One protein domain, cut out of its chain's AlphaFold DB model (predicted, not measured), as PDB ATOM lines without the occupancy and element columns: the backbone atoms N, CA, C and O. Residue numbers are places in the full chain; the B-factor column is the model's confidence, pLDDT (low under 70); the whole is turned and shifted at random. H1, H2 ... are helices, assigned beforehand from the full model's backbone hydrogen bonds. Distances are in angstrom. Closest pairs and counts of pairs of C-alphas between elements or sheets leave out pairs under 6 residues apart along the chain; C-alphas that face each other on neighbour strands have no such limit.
ATOM      1  N   PHE A  29     182.618 185.392 256.529       55.12
ATOM      2  CA  PHE A  29     182.880 184.034 256.049       55.12
ATOM      3  C   PHE A  29     183.431 183.165 257.195       55.12
ATOM      4  O   PHE A  29     184.636 183.109 257.423       55.12
ATOM      5  N   ASP A  30     182.539 182.491 257.930       51.59
ATOM      6  CA  ASP A  30     182.855 181.688 259.130       51.59
ATOM      7  C   ASP A  30     183.307 180.246 258.806       51.59
ATOM      8  O   ASP A  30     182.803 179.263 259.353       51.59
ATOM      9  N   ALA A  31     184.278 180.082 257.904       57.19
ATOM     10  CA  ALA A  31     184.837 178.766 257.593       57.19
ATOM     11  C   ALA A  31     186.361 178.749 257.724       57.19
ATOM     12  O   ALA A  31     187.063 179.572 257.140       57.19
ATOM     13  N   SER A  32     186.885 177.757 258.452       63.47
ATOM     14  CA  SER A  32     188.312 177.429 258.422       63.47
ATOM     15  C   SER A  32     188.713 177.085 256.988       63.47
ATOM     16  O   SER A  32     188.184 176.127 256.415       63.47
ATOM     17  N   PHE A  33     189.642 177.850 256.420       70.06
ATOM     18  CA  PHE A  33     190.092 177.666 255.045       70.06
ATOM     19  C   PHE A  33     191.445 176.955 255.020       70.06
ATOM     20  O   PHE A  33     192.411 177.408 255.637       70.06
ATOM     21  N   VAL A  34     191.513 175.829 254.308       75.00
ATOM     22  CA  VAL A  34     192.761 175.098 254.065       75.00
ATOM     23  C   VAL A  34     193.118 175.259 252.596       75.00
ATOM     24  O   VAL A  34     192.420 174.735 251.729       75.00
ATOM     25  N   ILE A  35     194.211 175.974 252.338       75.00
ATOM     26  CA  ILE A  35     194.736 176.219 250.995       75.00
ATOM     27  C   ILE A  35     195.204 174.887 250.390       75.00
ATOM     28  O   ILE A  35     195.985 174.152 250.997       75.00
ATOM     29  N   GLY A  36     194.752 174.591 249.173       65.62
ATOM     30  CA  GLY A  36     195.173 173.454 248.357       65.62
ATOM     31  C   GLY A  36     194.095 172.405 248.079       65.62
ATOM     32  O   GLY A  36     194.410 171.392 247.459       65.62
ATOM     33  N   GLN A  37     192.847 172.599 248.524       71.56
ATOM     34  CA  GLN A  37     191.699 171.701 248.267       71.56
ATOM     35  C   GLN A  37     192.002 170.194 248.454       71.56
ATOM     36  O   GLN A  37     191.519 169.347 247.704       71.56
ATOM     37  N   GLY A  38     192.823 169.839 249.450       62.84
ATOM     38  CA  GLY A  38     193.193 168.450 249.758       62.84
ATOM     39  C   GLY A  38     194.426 167.903 249.023       62.84
ATOM     40  O   GLY A  38     194.793 166.750 249.247       62.84
ATOM     41  N   ARG A  39     195.108 168.701 248.191       69.75
ATOM     42  CA  ARG A  39     196.420 168.346 247.630       69.75
ATOM     43  C   ARG A  39     197.532 168.511 248.668       69.75
ATOM     44  O   ARG A  39     197.726 169.585 249.230       69.75
ATOM     45  N   HIS A  40     198.309 167.451 248.885       68.12
ATOM     46  CA  HIS A  40     199.408 167.439 249.860       68.12
ATOM     47  C   HIS A  40     200.713 168.071 249.346       68.12
ATOM     48  O   HIS A  40     201.593 168.393 250.140       68.12
ATOM     49  N   ASP A  41     200.850 168.269 248.035       76.00
ATOM     50  CA  ASP A  41     202.060 168.792 247.390       76.00
ATOM     51  C   ASP A  41     202.113 170.328 247.319       76.00
ATOM     52  O   ASP A  41     203.181 170.891 247.084       76.00
ATOM     53  N   VAL A  42     200.998 171.016 247.588       82.38
ATOM     54  CA  VAL A  42     200.858 172.479 247.450       82.38
ATOM     55  C   VAL A  42     201.870 173.241 248.307       82.38
ATOM     56  O   VAL A  42     202.537 174.154 247.821       82.38
ATOM     57  N   ILE A  43     202.048 172.836 249.566       83.88
ATOM     58  CA  ILE A  43     202.979 173.488 250.503       83.88
ATOM     59  C   ILE A  43     204.432 173.222 250.102       83.88
ATOM     60  O   ILE A  43     205.271 174.121 250.159       83.88
ATOM     61  N   THR A  44     204.741 171.991 249.692       82.44
ATOM     62  CA  THR A  44     206.089 171.613 249.252       82.44
ATOM     63  C   THR A  44     206.485 172.415 248.019       82.44
ATOM     64  O   THR A  44     207.546 173.035 248.005       82.44
ATOM     65  N   ILE A  45     205.596 172.496 247.026       82.00
ATOM     66  CA  ILE A  45     205.849 173.248 245.796       82.00
ATOM     67  C   ILE A  45     205.966 174.741 246.092       82.00
ATOM     68  O   ILE A  45     206.895 175.371 245.595       82.00
ATOM     69  N   TRP A  46     205.101 175.296 246.947       85.00
ATOM     70  CA  TRP A  46     205.218 176.684 247.390       85.00
ATOM     71  C   TRP A  46     206.598 176.989 247.982       85.00
ATOM     72  O   TRP A  46     207.209 178.004 247.657       85.00
ATOM     73  N   ARG A  47     207.134 176.106 248.830       85.56
ATOM     74  CA  ARG A  47     208.462 176.290 249.438       85.56
ATOM     75  C   ARG A  47     209.602 176.219 248.426       85.56
ATOM     76  O   ARG A  47     210.598 176.909 248.611       85.56
ATOM     77  N   GLU A  48     209.451 175.421 247.375       84.44
ATOM     78  CA  GLU A  48     210.431 175.303 246.292       84.44
ATOM     79  C   GLU A  48     210.397 176.466 245.290       84.44
ATOM     80  O   GLU A  48     211.359 176.644 244.542       84.44
ATOM     81  N   MET A  49     209.307 177.240 245.232       84.12
ATOM     82  CA  MET A  49     209.193 178.372 244.310       84.12
ATOM     83  C   MET A  49     210.228 179.453 244.619       84.12
ATOM     84  O   MET A  49     210.499 179.777 245.783       84.12
ATOM     85  N   THR A  50     210.777 180.055 243.562       85.88
ATOM     86  CA  THR A  50     211.700 181.180 243.711       85.88
ATOM     87  C   THR A  50     210.973 182.400 244.278       85.88
ATOM     88  O   THR A  50     209.746 182.509 244.221       85.88
ATOM     89  N   LYS A  51     211.728 183.349 244.846       84.62
ATOM     90  CA  LYS A  51     211.142 184.601 245.347       84.62
ATOM     91  C   LYS A  51     210.424 185.369 244.235       84.62
ATOM     92  O   LYS A  51     209.355 185.907 244.487       84.62
ATOM     93  N   GLU A  52     210.985 185.364 243.029       85.00
ATOM     94  CA  GLU A  52     210.412 186.015 241.849       85.00
ATOM     95  C   GLU A  52     209.062 185.383 241.477       85.00
ATOM     96  O   GLU A  52     208.059 186.091 241.382       85.00
ATOM     97  N   ASP A  53     208.989 184.050 241.412       82.94
ATOM     98  CA  ASP A  53     207.733 183.347 241.120       82.94
ATOM     99  C   ASP A  53     206.658 183.620 242.181       82.94
ATOM    100  O   ASP A  53     205.486 183.811 241.852       82.94
ATOM    101  N   LYS A  54     207.050 183.669 243.463       86.44
ATOM    102  CA  LYS A  54     206.140 184.020 244.565       86.44
ATOM    103  C   LYS A  54     205.620 185.449 244.424       86.44
ATOM    104  O   LYS A  54     204.428 185.672 244.607       86.44
ATOM    105  N   THR A  55     206.483 186.406 244.077       85.62
ATOM    106  CA  THR A  55     206.063 187.800 243.872       85.62
ATOM    107  C   THR A  55     205.120 187.950 242.687       85.62
ATOM    108  O   THR A  55     204.118 188.643 242.813       85.62
ATOM    109  N   VAL A  56     205.374 187.252 241.577       85.88
ATOM    110  CA  VAL A  56     204.487 187.268 240.405       85.88
ATOM    111  C   VAL A  56     203.138 186.638 240.732       85.88
ATOM    112  O   VAL A  56     202.113 187.142 240.293       85.88
ATOM    113  N   LEU A  57     203.109 185.555 241.515       85.00
ATOM    114  CA  LEU A  57     201.865 184.899 241.925       85.00
ATOM    115  C   LEU A  57     201.022 185.789 242.842       85.00
ATOM    116  O   LEU A  57     199.806 185.835 242.686       85.00
ATOM    117  N   LEU A  58     201.674 186.487 243.773       86.38
ATOM    118  CA  LEU A  58     201.018 187.389 244.714       86.38
ATOM    119  C   LEU A  58     200.632 188.731 244.087       86.38
ATOM    120  O   LEU A  58     199.738 189.380 244.620       86.38
ATOM    121  N   ALA A  59     201.271 189.151 242.992       85.25
ATOM    122  CA  ALA A  59     200.915 190.370 242.275       85.25
ATOM    123  C   ALA A  59     199.490 190.251 241.718       85.25
ATOM    124  O   ALA A  59     199.210 189.368 240.905       85.25
ATOM    125  N   LEU A  60     198.603 191.118 242.207       82.94
ATOM    126  CA  LEU A  60     197.183 191.154 241.878       82.94
ATOM    127  C   LEU A  60     196.879 192.476 241.177       82.94
ATOM    128  O   LEU A  60     197.094 193.536 241.768       82.94
ATOM    129  N   ASP A  61     196.362 192.389 239.956       83.56
ATOM    130  CA  ASP A  61     195.970 193.549 239.150       83.56
ATOM    131  C   ASP A  61     194.451 193.810 239.236       83.56
ATOM    132  O   ASP A  61     193.678 192.993 239.735       83.56
ATOM    133  N   GLU A  62     193.967 194.949 238.729       78.56
ATOM    134  CA  GLU A  62     192.523 195.259 238.747       78.56
ATOM    135  C   GLU A  62     191.682 194.222 237.978       78.56
ATOM    136  O   GLU A  62     190.572 193.877 238.392       78.56
ATOM    137  N   GLU A  63     192.224 193.664 236.891       82.88
ATOM    138  CA  GLU A  63     191.578 192.590 236.126       82.88
ATOM    139  C   GLU A  63     191.439 191.296 236.942       82.88
ATOM    140  O   GLU A  63     190.410 190.618 236.868       82.88
ATOM    141  N   ASP A  64     192.435 190.992 237.779       81.94
ATOM    142  CA  ASP A  64     192.427 189.831 238.671       81.94
ATOM    143  C   ASP A  64     191.307 189.938 239.707       81.94
ATOM    144  O   ASP A  64     190.619 188.956 239.983       81.94
ATOM    145  N   ILE A  65     191.077 191.138 240.250       79.81
ATOM    146  CA  ILE A  65     190.013 191.398 241.231       79.81
ATOM    147  C   ILE A  65     188.633 191.178 240.592       79.81
ATOM    148  O   ILE A  65     187.747 190.555 241.187       79.81
ATOM    149  N   ILE A  66     188.448 191.634 239.348       81.06
ATOM    150  CA  ILE A  66     187.208 191.417 238.585       81.06
ATOM    151  C   ILE A  66     186.993 189.920 238.317       81.06
ATOM    152  O   ILE A  66     185.869 189.417 238.439       81.06
ATOM    153  N   HIS A  67     188.060 189.200 237.969       81.00
ATOM    154  CA  HIS A  67     188.005 187.764 237.719       81.00
ATOM    155  C   HIS A  67     187.692 186.967 238.996       81.00
ATOM    156  O   HIS A  67     186.777 186.135 238.999       81.00
ATOM    157  N   ALA A  68     188.381 187.276 240.098       80.81
ATOM    158  CA  ALA A  68     188.163 186.691 241.419       80.81
ATOM    159  C   ALA A  68     186.699 186.839 241.858       80.81
ATOM    160  O   ALA A  68     186.072 185.872 242.297       80.81
ATOM    161  N   ARG A  69     186.111 188.023 241.638       79.31
ATOM    162  CA  ARG A  69     184.700 188.298 241.929       79.31
ATOM    163  C   ARG A  69     183.756 187.400 241.155       79.31
ATOM    164  O   ARG A  69     182.886 186.766 241.754       79.31
ATOM    165  N   ARG A  70     183.927 187.333 239.832       80.19
ATOM    166  CA  ARG A  70     183.085 186.503 238.961       80.19
ATOM    167  C   ARG A  70     183.118 185.043 239.415       80.19
ATOM    168  O   ARG A  70     182.072 184.403 239.492       80.19
ATOM    169  N   ARG A  71     184.304 184.534 239.752       75.88
ATOM    170  CA  ARG A  71     184.498 183.157 240.226       75.88
ATOM    171  C   ARG A  71     183.865 182.893 241.581       75.88
ATOM    172  O   ARG A  71     183.181 181.884 241.747       75.88
ATOM    173  N   PHE A  72     184.050 183.801 242.530       79.06
ATOM    174  CA  PHE A  72     183.473 183.653 243.860       79.06
ATOM    175  C   PHE A  72     181.940 183.662 243.808       79.06
ATOM    176  O   PHE A  72     181.312 182.796 244.410       79.06
ATOM    177  N   GLN A  73     181.340 184.540 242.996       79.31
ATOM    178  CA  GLN A  73     179.893 184.564 242.729       79.31
ATOM    179  C   GLN A  73     179.376 183.263 242.101       79.31
ATOM    180  O   GLN A  73     178.308 182.785 242.472       79.31
ATOM    181  N   GLN A  74     180.122 182.678 241.159       74.69
ATOM    182  CA  GLN A  74     179.752 181.399 240.544       74.69
ATOM    183  C   GLN A  74     179.766 180.248 241.555       74.69
ATOM    184  O   GLN A  74     178.902 179.373 241.502       74.69
ATOM    185  N   ARG A  75     180.752 180.229 242.460       72.12
ATOM    186  CA  ARG A  75     180.940 179.139 243.427       72.12
ATOM    187  C   ARG A  75     180.059 179.282 244.665       72.12
ATOM    188  O   ARG A  75     179.612 178.275 245.207       72.12
ATOM    189  N   PHE A  76     179.788 180.513 245.083       76.50
ATOM    190  CA  PHE A  76     178.950 180.825 246.232       76.50
ATOM    191  C   PHE A  76     177.889 181.875 245.862       76.50
ATOM    192  O   PHE A  76     177.984 183.031 246.277       76.50
ATOM    193  N   PRO A  77     176.837 181.478 245.122       70.50
ATOM    194  CA  PRO A  77     175.794 182.403 244.664       70.50
ATOM    195  C   PRO A  77     174.980 183.024 245.811       70.50
ATOM    196  O   PRO A  77     174.246 183.982 245.602       70.50
ATOM    197  N   GLN A  78     175.105 182.472 247.018       73.00
ATOM    198  CA  GLN A  78     174.423 182.907 248.234       73.00
ATOM    199  C   GLN A  78     175.011 184.165 248.894       73.00
ATOM    200  O   GLN A  78     174.360 184.724 249.771       73.00
ATOM    201  N   TYR A  79     176.212 184.614 248.504       71.81
ATOM    202  CA  TYR A  79     176.820 185.831 249.057       71.81
ATOM    203  C   TYR A  79     176.654 187.021 248.105       71.81
ATOM    204  O   TYR A  79     177.061 186.971 246.941       71.81
ATOM    205  N   GLU A  80     176.108 188.126 248.615       67.38
ATOM    206  CA  GLU A  80     176.098 189.408 247.909       67.38
ATOM    207  C   GLU A  80     177.487 190.051 247.995       67.38
ATOM    208  O   GLU A  80     177.951 190.425 249.071       67.38
ATOM    209  N   ILE A  81     178.179 190.158 246.856       65.56
ATOM    210  CA  ILE A  81     179.519 190.753 246.817       65.56
ATOM    211  C   ILE A  81     179.402 192.284 246.712       65.56
ATOM    212  O   ILE A  81     178.831 192.751 245.713       65.56
ATOM    213  N   PRO A  82     179.984 193.062 247.649       65.50
ATOM    214  CA  PRO A  82     179.981 194.527 247.607       65.50
ATOM    215  C   PRO A  82     180.635 195.103 246.328       65.50
ATOM    216  O   PRO A  82     181.336 194.393 245.595       65.50
ATOM    217  N   PRO A  83     180.344 196.371 245.970       61.69
ATOM    218  CA  PRO A  83     180.934 197.032 244.805       61.69
ATOM    219  C   PRO A  83     182.455 197.216 244.946       61.69
ATOM    220  O   PRO A  83     182.984 197.291 246.045       61.69
ATOM    221  N   ILE A  84     183.149 197.272 243.803       62.75
ATOM    222  CA  ILE A  84     184.616 197.277 243.698       62.75
ATOM    223  C   ILE A  84     185.178 198.557 244.329       62.75
ATOM    224  O   ILE A  84     185.113 199.625 243.723       62.75
ATOM    225  N   SER A  85     185.744 198.442 245.526       62.25
ATOM    226  CA  SER A  85     186.596 199.472 246.123       62.25
ATOM    227  C   SER A  85     187.573 198.837 247.112       62.25
ATOM    228  O   SER A  85     187.566 199.188 248.286       62.25
ATOM    229  N   MET A  86     188.379 197.871 246.658       65.44
ATOM    230  CA  MET A  86     189.506 197.425 247.479       65.44
ATOM    231  C   MET A  86     190.608 198.472 247.424       65.44
ATOM    232  O   MET A  86     191.080 198.833 246.342       65.44
ATOM    233  N   ASN A  87     191.041 198.929 248.592       75.69
ATOM    234  CA  ASN A  87     192.207 199.796 248.699       75.69
ATOM    235  C   ASN A  87     193.493 198.982 248.480       75.69
ATOM    236  O   ASN A  87     193.556 197.793 248.794       75.69
ATOM    237  N   SER A  88     194.562 199.618 247.991       76.19
ATOM    238  CA  SER A  88     195.860 198.942 247.806       76.19
ATOM    239  C   SER A  88     196.413 198.354 249.114       76.19
ATOM    240  O   SER A  88     197.062 197.307 249.106       76.19
ATOM    241  N   GLU A  89     196.107 198.989 250.247       80.25
ATOM    242  CA  GLU A  89     196.456 198.502 251.583       80.25
ATOM    243  C   GLU A  89     195.746 197.182 251.917       80.25
ATOM    244  O   GLU A  89     196.385 196.252 252.410       80.25
ATOM    245  N   GLU A  90     194.465 197.043 251.568       79.44
ATOM    246  CA  GLU A  90     193.692 195.815 251.785       79.44
ATOM    247  C   GLU A  90     194.246 194.667 250.938       79.44
ATOM    248  O   GLU A  90     194.488 193.579 251.466       79.44
ATOM    249  N   VAL A  91     194.566 194.923 249.665       81.06
ATOM    250  CA  VAL A  91     195.210 193.936 248.782       81.06
ATOM    251  C   VAL A  91     196.543 193.464 249.372       81.06
ATOM    252  O   VAL A  91     196.795 192.259 249.449       81.06
ATOM    253  N   SER A  92     197.372 194.390 249.865       83.88
ATOM    254  CA  SER A  92     198.653 194.047 250.496       83.88
ATOM    255  C   SER A  92     198.480 193.239 251.789       83.88
ATOM    256  O   SER A  92     199.241 192.304 252.049       83.88
ATOM    257  N   SER A  93     197.437 193.536 252.572       83.94
ATOM    258  CA  SER A  93     197.121 192.801 253.800       83.94
ATOM    259  C   SER A  93     196.686 191.362 253.505       83.94
ATOM    260  O   SER A  93     197.116 190.434 254.192       83.94
ATOM    261  N   ILE A  94     195.922 191.149 252.429       83.75
ATOM    262  CA  ILE A  94     195.485 189.823 251.981       83.75
ATOM    263  C   ILE A  94     196.670 189.016 251.439       83.75
ATOM    264  O   ILE A  94     196.817 187.837 251.767       83.75
ATOM    265  N   GLN A  95     197.554 189.641 250.654       85.50
ATOM    266  CA  GLN A  95     198.795 189.004 250.196       85.50
ATOM    267  C   GLN A  95     199.669 188.575 251.381       85.50
ATOM    268  O   GLN A  95     200.187 187.456 251.395       85.50
ATOM    269  N   ALA A  96     199.804 189.434 252.398       84.62
ATOM    270  CA  ALA A  96     200.548 189.124 253.616       84.62
ATOM    271  C   ALA A  96     199.895 187.985 254.416       84.62
ATOM    272  O   ALA A  96     200.604 187.103 254.904       84.62
ATOM    273  N   LEU A  97     198.561 187.958 254.503       85.44
ATOM    274  CA  LEU A  97     197.807 186.874 255.135       85.44
ATOM    275  C   LEU A  97     198.051 185.537 254.422       85.44
ATOM    276  O   LEU A  97     198.366 184.540 255.074       85.44
ATOM    277  N   PHE A  98     197.966 185.521 253.088       85.00
ATOM    278  CA  PHE A  98     198.218 184.330 252.276       85.00
ATOM    279  C   PHE A  98     199.663 183.842 252.431       85.00
ATOM    280  O   PHE A  98     199.901 182.659 252.683       85.00
ATOM    281  N   LEU A  99     200.636 184.758 252.361       87.19
ATOM    282  CA  LEU A  99     202.053 184.460 252.580       87.19
ATOM    283  C   LEU A  99     202.282 183.847 253.968       87.19
ATOM    284  O   LEU A  99     202.939 182.813 254.098       87.19
ATOM    285  N   HIS A 100     201.719 184.466 255.006       85.19
ATOM    286  CA  HIS A 100     201.846 184.000 256.379       85.19
ATOM    287  C   HIS A 100     201.231 182.607 256.556       85.19
ATOM    288  O   HIS A 100     201.862 181.735 257.158       85.19
ATOM    289  N   ALA A 101     200.046 182.363 255.989       84.25
ATOM    290  CA  ALA A 101     199.393 181.058 256.031       84.25
ATOM    291  C   ALA A 101     200.250 179.967 255.369       84.25
ATOM    292  O   ALA A 101     200.443 178.895 255.950       84.25
ATOM    293  N   MET A 102     200.819 180.254 254.198       84.69
ATOM    294  CA  MET A 102     201.637 179.305 253.440       84.69
ATOM    295  C   MET A 102     202.992 179.006 254.098       84.69
ATOM    296  O   MET A 102     203.419 177.850 254.131       84.69
ATOM    297  N   GLU A 103     203.666 180.018 254.653       85.56
ATOM    298  CA  GLU A 103     205.000 179.852 255.245       85.56
ATOM    299  C   GLU A 103     204.951 179.310 256.685       85.56
ATOM    300  O   GLU A 103     205.750 178.441 257.043       85.56
ATOM    301  N   THR A 104     204.003 179.773 257.510       82.12
ATOM    302  CA  THR A 104     204.004 179.498 258.962       82.12
ATOM    303  C   THR A 104     202.931 178.509 259.412       82.12
ATOM    304  O   THR A 104     203.208 177.659 260.259       82.12
ATOM    305  N   LYS A 105     201.724 178.561 258.832       78.62
ATOM    306  CA  LYS A 105     200.556 177.774 259.277       78.62
ATOM    307  C   LYS A 105     200.254 176.556 258.393       78.62
ATOM    308  O   LYS A 105     199.155 176.020 258.452       78.62
ATOM    309  N   GLN A 106     201.204 176.109 257.565       79.88
ATOM    310  CA  GLN A 106     201.020 174.961 256.657       79.88
ATOM    311  C   GLN A 106     199.754 175.087 255.782       79.88
ATOM    312  O   GLN A 106     199.005 174.128 255.612       79.88
ATOM    313  N   GLY A 107     199.480 176.284 255.261       74.44
ATOM    314  CA  GLY A 107     198.318 176.544 254.409       74.44
ATOM    315  C   GLY A 107     196.977 176.625 255.150       74.44
ATOM    316  O   GLY A 107     195.943 176.722 254.496       74.44
ATOM    317  N   GLN A 108     196.960 176.599 256.486       80.69
ATOM    318  CA  GLN A 108     195.738 176.775 257.273       80.69
ATOM    319  C   GLN A 108     195.525 178.248 257.624       80.69
ATOM    320  O   GLN A 108     196.377 178.879 258.256       80.69
ATOM    321  N   ILE A 109     194.361 178.784 257.268       74.31
ATOM    322  CA  ILE A 109     193.902 180.087 257.747       74.31
ATOM    323  C   ILE A 109     192.986 179.833 258.944       74.31
ATOM    324  O   ILE A 109     192.017 179.074 258.859       74.31
ATOM    325  N   ALA A 110     193.369 180.380 260.098       60.88
ATOM    326  CA  ALA A 110     192.765 180.016 261.373       60.88
ATOM    327  C   ALA A 110     191.334 180.576 261.483       60.88
ATOM    328  O   ALA A 110     191.104 181.718 261.099       60.88
ATOM    329  N   PRO A 111     190.391 179.838 262.095       52.72
ATOM    330  CA  PRO A 111     188.984 180.243 262.208       52.72
ATOM    331  C   PRO A 111     188.745 181.495 263.073       52.72
ATOM    332  O   PRO A 111     187.652 182.040 263.064       52.72
ATOM    333  N   HIS A 112     189.745 181.958 263.831       49.94
ATOM    334  CA  HIS A 112     189.652 183.191 264.624       49.94
ATOM    335  C   HIS A 112     189.996 184.462 263.831       49.94
ATOM    336  O   HIS A 112     189.766 185.564 264.323       49.94
ATOM    337  N   GLU A 113     190.523 184.327 262.612       59.44
ATOM    338  CA  GLU A 113     190.686 185.427 261.661       59.44
ATOM    339  C   GLU A 113     189.391 185.496 260.834       59.44
ATOM    340  O   GLU A 113     189.269 184.819 259.817       59.44
ATOM    341  N   GLN A 114     188.386 186.248 261.306       61.38
ATOM    342  CA  GLN A 114     187.154 186.492 260.541       61.38
ATOM    343  C   GLN A 114     187.531 187.128 259.195       61.38
ATOM    344  O   GLN A 114     187.881 188.307 259.135       61.38
ATOM    345  N   LEU A 115     187.501 186.338 258.120       66.50
ATOM    346  CA  LEU A 115     187.768 186.824 256.772       66.50
ATOM    347  C   LEU A 115     186.550 187.613 256.290       66.50
ATOM    348  O   LEU A 115     185.424 187.105 256.283       66.50
ATOM    349  N   SER A 116     186.785 188.847 255.844       75.44
ATOM    350  CA  SER A 116     185.807 189.544 255.015       75.44
ATOM    351  C   SER A 116     185.561 188.733 253.737       75.44
ATOM    352  O   SER A 116     186.454 188.032 253.254       75.44
ATOM    353  N   ILE A 117     184.357 188.825 253.165       76.44
ATOM    354  CA  ILE A 117     184.026 188.177 251.876       76.44
ATOM    355  C   ILE A 117     185.045 188.555 250.791       76.44
ATOM    356  O   ILE A 117     185.454 187.723 249.986       76.44
ATOM    357  N   GLU A 118     185.494 189.803 250.820       77.00
ATOM    358  CA  GLU A 118     186.555 190.367 249.992       77.00
ATOM    359  C   GLU A 118     187.896 189.640 250.154       77.00
ATOM    360  O   GLU A 118     188.495 189.205 249.168       77.00
ATOM    361  N   ALA A 119     188.347 189.439 251.395       77.12
ATOM    362  CA  ALA A 119     189.569 188.698 251.673       77.12
ATOM    363  C   ALA A 119     189.436 187.219 251.284       77.12
ATOM    364  O   ALA A 119     190.350 186.665 250.675       77.12
ATOM    365  N   ALA A 120     188.288 186.591 251.556       79.00
ATOM    366  CA  ALA A 120     188.016 185.214 251.150       79.00
ATOM    367  C   ALA A 120     188.075 185.059 249.621       79.00
ATOM    368  O   ALA A 120     188.773 184.181 249.120       79.00
ATOM    369  N   MET A 121     187.412 185.945 248.873       82.19
ATOM    370  CA  MET A 121     187.418 185.975 247.406       82.19
ATOM    371  C   MET A 121     188.840 186.028 246.833       82.19
ATOM    372  O   MET A 121     189.182 185.244 245.947       82.19
ATOM    373  N   MET A 122     189.680 186.919 247.357       82.81
ATOM    374  CA  MET A 122     191.057 187.072 246.886       82.81
ATOM    375  C   MET A 122     191.946 185.894 247.291       82.81
ATOM    376  O   MET A 122     192.772 185.451 246.498       82.81
ATOM    377  N   VAL A 123     191.747 185.330 248.484       84.56
ATOM    378  CA  VAL A 123     192.439 184.109 248.918       84.56
ATOM    379  C   VAL A 123     192.076 182.918 248.024       84.56
ATOM    380  O   VAL A 123     192.972 182.175 247.627       84.56
ATOM    381  N   PHE A 124     190.801 182.754 247.653       82.81
ATOM    382  CA  PHE A 124     190.369 181.728 246.695       82.81
ATOM    383  C   PHE A 124     191.034 181.908 245.328       82.81
ATOM    384  O   PHE A 124     191.461 180.934 244.713       82.81
ATOM    385  N   TYR A 125     191.157 183.149 244.860       85.25
ATOM    386  CA  TYR A 125     191.815 183.433 243.589       85.25
ATOM    387  C   TYR A 125     193.328 183.168 243.631       85.25
ATOM    388  O   TYR A 125     193.882 182.571 242.707       85.25
ATOM    389  N   LEU A 126     194.001 183.541 244.723       86.12
ATOM    390  CA  LEU A 126     195.415 183.221 244.941       86.12
ATOM    391  C   LEU A 126     195.647 181.706 245.046       86.12
ATOM    392  O   LEU A 126     196.629 181.200 244.500       86.12
ATOM    393  N   GLU A 127     194.732 180.966 245.683       86.94
ATOM    394  CA  GLU A 127     194.735 179.500 245.672       86.94
ATOM    395  C   GLU A 127     194.614 178.961 244.237       86.94
ATOM    396  O   GLU A 127     195.409 178.114 243.836       86.94
ATOM    397  N   GLU A 128     193.667 179.462 243.440       84.56
ATOM    398  CA  GLU A 128     193.473 179.042 242.045       84.56
ATOM    399  C   GLU A 128     194.726 179.316 241.194       84.56
ATOM    400  O   GLU A 128     195.194 178.427 240.477       84.56
ATOM    401  N   ARG A 129     195.346 180.498 241.331       86.44
ATOM    402  CA  ARG A 129     196.619 180.833 240.661       86.44
ATOM    403  C   ARG A 129     197.759 179.914 241.091       86.44
ATOM    404  O   ARG A 129     198.553 179.488 240.246       86.44
ATOM    405  N   LEU A 130     197.835 179.573 242.375       87.31
ATOM    406  CA  LEU A 130     198.811 178.614 242.888       87.31
ATOM    407  C   LEU A 130     198.596 177.219 242.298       87.31
ATOM    408  O   LEU A 130     199.553 176.608 241.820       87.31
ATOM    409  N   LEU A 131     197.352 176.744 242.254       87.00
ATOM    410  CA  LEU A 131     197.005 175.468 241.632       87.00
ATOM    411  C   LEU A 131     197.363 175.461 240.139       87.00
ATOM    412  O   LEU A 131     197.971 174.503 239.666       87.00
ATOM    413  N   PHE A 132     197.095 176.542 239.406       87.19
ATOM    414  CA  PHE A 132     197.516 176.664 238.008       87.19
ATOM    415  C   PHE A 132     199.034 176.639 237.828       87.19
ATOM    416  O   PHE A 132     199.523 176.015 236.886       87.19
TER     417      PHE A 132
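This is residues 29 to 132 of the 415 residues of an uncharacterized protein of Aphanomyces euteiches (UniProt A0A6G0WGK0). Helix H5 forms the core of a small cluster of crossed helices: H3 crosses it, H4 packs on its residues 119 to 126 and H2 on residues 126 to 130. H1 sits at the edge of the cluster, its centre the farthest of the five from the mean of the C-alphas at 15.5 A, though its residue Val 42 comes close to the end of H5 at Leu 131, their C-alphas 7.6 A apart; long stretches with no named element, residues 29 to 41, 76 to 87 and 105 to 116, run before H1, between H3 and H4 and between H4 and H5. The printed part has 104 residues with five named helices, H1 to H5 in chain order, and no named strand; its class is all helix. It is compact, with a radius of gyration of the C-alphas of 13.2 A and spans of 36 by 26 by 23 A.

After residues 29 to 41, H1 takes residues 42 to 48, beginning at C-alpha 42 (200.858, 172.479, 247.450). H2 is residues 51 to 58. H3, residues 62 to 75, is 20.4 A long. H4, residues 88 to 104, measures 23.9 A. H5, residues 117 to 132, measures 22.5 A and ends at C-alpha 132 (197.516, 176.664, 238.008).

H5 is the hub. It touches H3 about perpendicular, at 83 degrees; their closest C-alphas, Ala 68 and Tyr 125, are 5.4 A apart. It touches H4 at a steep tilt of 56 degrees, the same way, closest at C-alphas 94 and 119, 6.0 A. It touches H2 at 49 degrees, steep, opposite ways, closest at C-alphas 57 and 129, 6.8 A. H1 and H4 only just touch, with 3 pairs of C-alphas within 8 A, the closest being Ile 43 and Met 102, 6.7 A. H1 and H3 are apart. In the five helices every O i to N i+4 pair is within hydrogen-bond range.

The farthest C-alphas, Thr 50 and Gln 78, are 37.6 A apart. The printed part has no cut. The links H3 to H4 and H4 to H5 are long. Residues 33 to 34 pair antiparallel with 108 to 109. Residues 48 to 53 stand free. Mean pLDDT of the printed part is 77.3; 21 residues are under 70, among them 80 to 86 and 110 to 115.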